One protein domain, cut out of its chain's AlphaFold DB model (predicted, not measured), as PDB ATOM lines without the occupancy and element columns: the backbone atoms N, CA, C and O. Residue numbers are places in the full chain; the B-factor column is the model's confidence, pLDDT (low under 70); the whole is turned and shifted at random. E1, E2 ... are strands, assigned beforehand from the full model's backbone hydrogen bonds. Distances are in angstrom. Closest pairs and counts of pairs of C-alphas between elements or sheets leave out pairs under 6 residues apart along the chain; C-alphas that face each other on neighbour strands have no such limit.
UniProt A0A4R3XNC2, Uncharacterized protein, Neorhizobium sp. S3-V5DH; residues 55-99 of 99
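This is residues 55 to 99 of the 99 residues of an uncharacterized protein of Neorhizobium sp. S3-V5DH (UniProt A0A4R3XNC2). Little regular structure is here: a small three-stranded sheet with long loops, E1 in its middle between E2 and E3. The loop of residues 60 to 70 lengthens one end of the E1 and E2 hairpin, and residues 75 to 92 loop back toward E3, where 83 to 84 pair antiparallel with 93 to 94. The 45 printed residues, 15 in named strands, are all strand by class: E1, E2, E3 along the chain, order E2 - E1 - E3, antiparallel. The whole is compact, radius of gyration of the C-alphas 10.2 A, yet elongated, spanning 30 by 18 by 15 A.

Find C-alpha 55 at (1.499, 52.976, 48.673); E1 runs from there to 59, 13.1 A. E2 is residues 71 to 74, 10.5 A. E3, residues 93 to 98, 14.5 A, ends at (-2.645, 49.880, 51.797).

Look at N 57 and O 73, 2.8 A, between E1 and E2, at 157 degrees. For E1 and E3, at 142 degrees, see N 56 and O 96, 2.9 A. E2 and E3 are only just apart, closest 8.4 A.

C-alphas 66 and 77 lie farthest apart, 30.5 A. Both links are long; the printed part has no cut, and no printed residue is under 70 in pLDDT.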
ATOM      1  N   TYR A  55       0.717  53.968  49.393       93.00
ATOM      2  CA  TYR A  55       1.499  52.976  48.673       93.00
ATOM      3  C   TYR A  55       2.472  52.296  49.629       93.00
ATOM      4  O   TYR A  55       3.159  52.944  50.428       93.00
ATOM      5  N   VAL A  56       2.534  50.975  49.537       95.38
ATOM      6  CA  VAL A  56       3.450  50.146  50.314       95.38
ATOM      7  C   VAL A  56       4.280  49.285  49.379       95.38
ATOM      8  O   VAL A  56       3.811  48.825  48.344       95.38
ATOM      9  N   CYS A  57       5.544  49.088  49.721       96.31
ATOM     10  CA  CYS A  57       6.396  48.128  49.047       96.31
ATOM     11  C   CYS A  57       6.431  46.848  49.871       96.31
ATOM     12  O   CYS A  57       6.840  46.880  51.032       96.31
ATOM     13  N   VAL A  58       6.023  45.737  49.263       95.88
ATOM     14  CA  VAL A  58       6.023  44.409  49.877       95.88
ATOM     15  C   VAL A  58       7.189  43.618  49.300       95.88
ATOM     16  O   VAL A  58       7.190  43.269  48.118       95.88
ATOM     17  N   VAL A  59       8.206  43.360  50.116       96.12
ATOM     18  CA  VAL A  59       9.399  42.597  49.737       96.12
ATOM     19  C   VAL A  59       9.303  41.198  50.351       96.12
ATOM     20  O   VAL A  59       9.243  41.088  51.578       96.12
ATOM     21  N   PRO A  60       9.280  40.124  49.542       94.06
ATOM     22  CA  PRO A  60       9.300  38.768  50.077       94.06
ATOM     23  C   PRO A  60      10.619  38.515  50.827       94.06
ATOM     24  O   PRO A  60      11.659  39.041  50.411       94.06
ATOM     25  N   PRO A  61      10.595  37.734  51.919       91.44
ATOM     26  CA  PRO A  61      11.810  37.406  52.647       91.44
ATOM     27  C   PRO A  61      12.759  36.604  51.737       91.44
ATOM     28  O   PRO A  61      12.300  35.788  50.928       91.44
ATOM     29  N   PRO A  62      14.080  36.852  51.798       88.06
ATOM     30  CA  PRO A  62      15.038  36.043  51.059       88.06
ATOM     31  C   PRO A  62      15.098  34.629  51.650       88.06
ATOM     32  O   PRO A  62      14.840  34.435  52.831       88.06
ATOM     33  N   GLN A  63      15.499  33.637  50.849       87.25
ATOM     34  CA  GLN A  63      15.542  32.228  51.285       87.25
ATOM     35  C   GLN A  63      16.480  31.963  52.474       87.25
ATOM     36  O   GLN A  63      16.362  30.940  53.134       87.25
ATOM     37  N   SER A  64      17.434  32.862  52.717       87.25
ATOM     38  CA  SER A  64      18.370  32.794  53.840       87.25
ATOM     39  C   SER A  64      17.793  33.307  55.162       87.25
ATOM     40  O   SER A  64      18.498  33.296  56.163       87.25
ATOM     41  N   ASP A  65      16.582  33.863  55.153       88.00
ATOM     42  CA  ASP A  65      15.928  34.448  56.319       88.00
ATOM     43  C   ASP A  65      14.876  33.462  56.844       88.00
ATOM     44  O   ASP A  65      14.015  33.022  56.085       88.00
ATOM     45  N   ASP A  66      14.912  33.125  58.136       87.94
ATOM     46  CA  ASP A  66      13.961  32.214  58.801       87.94
ATOM     47  C   ASP A  66      12.557  32.832  59.003       87.94
ATOM     48  O   ASP A  66      11.798  32.468  59.908       87.94
ATOM     49  N   ARG A  67      12.190  33.819  58.185       88.81
ATOM     50  CA  ARG A  67      10.924  34.544  58.276       88.81
ATOM     51  C   ARG A  67       9.953  34.125  57.194       88.81
ATOM     52  O   ARG A  67      10.260  34.126  56.012       88.81
ATOM     53  N   ASP A  68       8.715  33.913  57.625       89.81
ATOM     54  CA  ASP A  68       7.579  33.644  56.740       89.81
ATOM     55  C   ASP A  68       6.904  34.938  56.236       89.81
ATOM     56  O   ASP A  68       6.313  34.990  55.159       89.81
ATOM     57  N   ARG A  69       7.017  36.033  57.002       91.94
ATOM     58  CA  ARG A  69       6.321  37.294  56.705       91.94
ATOM     59  C   ARG A  69       7.153  38.204  55.800       91.94
ATOM     60  O   ARG A  69       8.350  38.364  56.044       91.94
ATOM     61  N   PRO A  70       6.525  38.882  54.825       92.81
ATOM     62  CA  PRO A  70       7.205  39.852  53.983       92.81
ATOM     63  C   PRO A  70       7.576  41.124  54.744       92.81
ATOM     64  O   PRO A  70       6.911  41.545  55.694       92.81
ATOM     65  N   TYR A  71       8.631  41.773  54.267       93.38
ATOM     66  CA  TYR A  71       9.024  43.102  54.700       93.38
ATOM     67  C   TYR A  71       8.129  44.141  54.028       93.38
ATOM     68  O   TYR A  71       7.989  44.144  52.805       93.38
ATOM     69  N   VAL A  72       7.551  45.041  54.819       94.38
ATOM     70  CA  VAL A  72       6.674  46.102  54.314       94.38
ATOM     71  C   VAL A  72       7.252  47.459  54.687       94.38
ATOM     72  O   VAL A  72       7.521  47.728  55.857       94.38
ATOM     73  N   CYS A  73       7.432  48.329  53.698       94.38
ATOM     74  CA  CYS A  73       7.822  49.719  53.916       94.38
ATOM     75  C   CYS A  73       6.906  50.677  53.152       94.38
ATOM     76  O   CYS A  73       6.228  50.291  52.199       94.38
ATOM     77  N   ARG A  74       6.884  51.948  53.570       93.75
ATOM     78  CA  ARG A  74       6.200  53.002  52.812       93.75
ATOM     79  C   ARG A  74       6.910  53.206  51.480       93.75
ATOM     80  O   ARG A  74       8.138  53.167  51.432       93.75
ATOM     81  N   ALA A  75       6.135  53.447  50.437       93.69
ATOM     82  CA  ALA A  75       6.647  53.726  49.110       93.69
ATOM     83  C   ALA A  75       5.976  54.970  48.527       93.69
ATOM     84  O   ALA A  75       4.885  55.360  48.948       93.69
ATOM     85  N   ASP A  76       6.643  55.584  47.556       90.50
ATOM     86  CA  ASP A  76       6.069  56.664  46.767       90.50
ATOM     87  C   ASP A  76       4.974  56.151  45.827       90.50
ATOM     88  O   ASP A  76       4.878  54.957  45.518       90.50
ATOM     89  N   ALA A  77       4.142  57.080  45.355       88.75
ATOM     90  CA  ALA A  77       3.094  56.771  44.398       88.75
ATOM     91  C   ALA A  77       3.681  56.206  43.099       88.75
ATOM     92  O   ALA A  77       4.644  56.730  42.537       88.75
ATOM     93  N   GLY A  78       3.067  55.137  42.597       90.00
ATOM     94  CA  GLY A  78       3.532  54.471  41.391       90.00
ATOM     95  C   GLY A  78       2.538  53.455  40.850       90.00
ATOM     96  O   GLY A  78       1.414  53.311  41.333       90.00
ATOM     97  N   ARG A  79       2.962  52.726  39.815       91.56
ATOM     98  CA  ARG A  79       2.165  51.638  39.243       91.56
ATOM     99  C   ARG A  79       2.129  50.467  40.228       91.56
ATOM    100  O   ARG A  79       3.160  49.837  40.461       91.56
ATOM    101  N   VAL A  80       0.945  50.159  40.753       93.88
ATOM    102  CA  VAL A  80       0.686  48.960  41.569       93.88
ATOM    103  C   VAL A  80       1.140  47.710  40.812       93.88
ATOM    104  O   VAL A  80       0.961  47.594  39.598       93.88
ATOM    105  N   GLY A  81       1.808  46.803  41.515       94.31
ATOM    106  CA  GLY A  81       2.491  45.642  40.960       94.31
ATOM    107  C   GLY A  81       3.854  45.948  40.333       94.31
ATOM    108  O   GLY A  81       4.536  45.007  39.916       94.31
ATOM    109  N   GLY A  82       4.269  47.215  40.267       95.44
ATOM    110  CA  GLY A  82       5.608  47.632  39.859       95.44
ATOM    111  C   GLY A  82       6.679  47.196  40.858       95.44
ATOM    112  O   GLY A  82       6.379  46.749  41.962       95.44
ATOM    113  N   ARG A  83       7.947  47.312  40.464       95.25
ATOM    114  CA  ARG A  83       9.083  46.909  41.299       95.25
ATOM    115  C   ARG A  83       9.481  48.049  42.232       95.25
ATOM    116  O   ARG A  83       9.600  49.188  41.792       95.25
ATOM    117  N   CYS A  84       9.720  47.732  43.497       95.00
ATOM    118  CA  CYS A  84      10.122  48.694  44.523       95.00
ATOM    119  C   CYS A  84      11.229  48.105  45.411       95.00
ATOM    120  O   CYS A  84      11.525  46.906  45.349       95.00
ATOM    121  N   ARG A  85      11.868  48.949  46.224       94.56
ATOM    122  CA  ARG A  85      12.876  48.538  47.207       94.56
ATOM    123  C   ARG A  85      12.578  49.159  48.558       94.56
ATOM    124  O   ARG A  85      12.191  50.321  48.620       94.56
ATOM    125  N   CYS A  86      12.820  48.388  49.612       94.00
ATOM    126  CA  CYS A  86      12.781  48.888  50.976       94.00
ATOM    127  C   CYS A  86      14.195  49.188  51.485       94.00
ATOM    128  O   CYS A  86      15.127  48.440  51.174       94.00
ATOM    129  N   PRO A  87      14.377  50.264  52.272       92.25
ATOM    130  CA  PRO A  87      15.651  50.536  52.922       92.25
ATOM    131  C   PRO A  87      15.995  49.404  53.894       92.25
ATOM    132  O   PRO A  87      15.121  48.899  54.595       92.25
ATOM    133  N   ASN A  88      17.273  49.018  53.939       90.81
ATOM    134  CA  ASN A  88      17.803  47.951  54.801       90.81
ATOM    135  C   ASN A  88      17.206  46.549  54.567       90.81
ATOM    136  O   ASN A  88      17.391  45.665  55.398       90.81
ATOM    137  N   VAL A  89      16.516  46.325  53.444       91.19
ATOM    138  CA  VAL A  89      16.001  45.006  53.055       91.19
ATOM    139  C   VAL A  89      16.702  44.558  51.780       91.19
ATOM    140  O   VAL A  89      16.725  45.276  50.778       91.19
ATOM    141  N   VAL A  90      17.276  43.356  51.808       90.50
ATOM    142  CA  VAL A  90      17.905  42.748  50.634       90.50
ATOM    143  C   VAL A  90      16.822  42.160  49.736       90.50
ATOM    144  O   VAL A  90      16.002  41.362  50.178       90.50
ATOM    145  N   GLY A  91      16.835  42.539  48.458       89.69
ATOM    146  CA  GLY A  91      15.892  42.038  47.461       89.69
ATOM    147  C   GLY A  91      15.100  43.149  46.783       89.69
ATOM    148  O   GLY A  91      15.419  44.333  46.884       89.69
ATOM    149  N   ASN A  92      14.085  42.756  46.016       93.50
ATOM    150  CA  ASN A  92      13.131  43.692  45.428       93.50
ATOM    151  C   ASN A  92      11.724  43.236  45.780       93.50
ATOM    152  O   ASN A  92      11.447  42.038  45.787       93.50
ATOM    153  N   GLY A  93      10.857  44.204  46.035       94.81
ATOM    154  CA  GLY A  93       9.453  43.971  46.320       94.81
ATOM    155  C   GLY A  93       8.549  44.376  45.174       94.81
ATOM    156  O   GLY A  93       9.003  44.795  44.099       94.81
ATOM    157  N   ARG A  94       7.249  44.281  45.444       96.56
ATOM    158  CA  ARG A  94       6.195  44.819  44.592       96.56
ATOM    159  C   ARG A  94       5.442  45.929  45.303       96.56
ATOM    160  O   ARG A  94       5.196  45.850  46.504       96.56
ATOM    161  N   LEU A  95       5.119  46.967  44.543       95.75
ATOM    162  CA  LEU A  95       4.309  48.080  45.010       95.75
ATOM    163  C   LEU A  95       2.855  47.625  45.141       95.75
ATOM    164  O   LEU A  95       2.325  47.034  44.202       95.75
ATOM    165  N   ASP A  96       2.218  47.933  46.257       94.44
ATOM    166  CA  ASP A  96       0.826  47.601  46.540       94.44
ATOM    167  C   ASP A  96       0.099  48.772  47.221       94.44
ATOM    168  O   ASP A  96       0.725  49.770  47.601       94.44
ATOM    169  N   LEU A  97      -1.225  48.668  47.334       92.25
ATOM    170  CA  LEU A  97      -2.072  49.645  48.015       92.25
ATOM    171  C   LEU A  97      -2.420  49.170  49.430       92.25
ATOM    172  O   LEU A  97      -2.926  48.070  49.624       92.25
ATOM    173  N   ASP A  98      -2.190  50.038  50.412       87.81
ATOM    174  CA  ASP A  98      -2.645  49.880  51.797       87.81
ATOM    175  C   ASP A  98      -4.090  50.395  51.895       87.81
ATOM    176  O   ASP A  98      -4.314  51.610  51.940       87.81
ATOM    177  N   TYR A  99      -5.058  49.469  51.857       77.38
ATOM    178  CA  TYR A  99      -6.502  49.749  51.943       77.38
ATOM    179  C   TYR A  99      -6.930  50.102  53.377       77.38
ATOM    180  O   TYR A  99      -6.611  49.326  54.303       77.38
TER     181      TYR A  99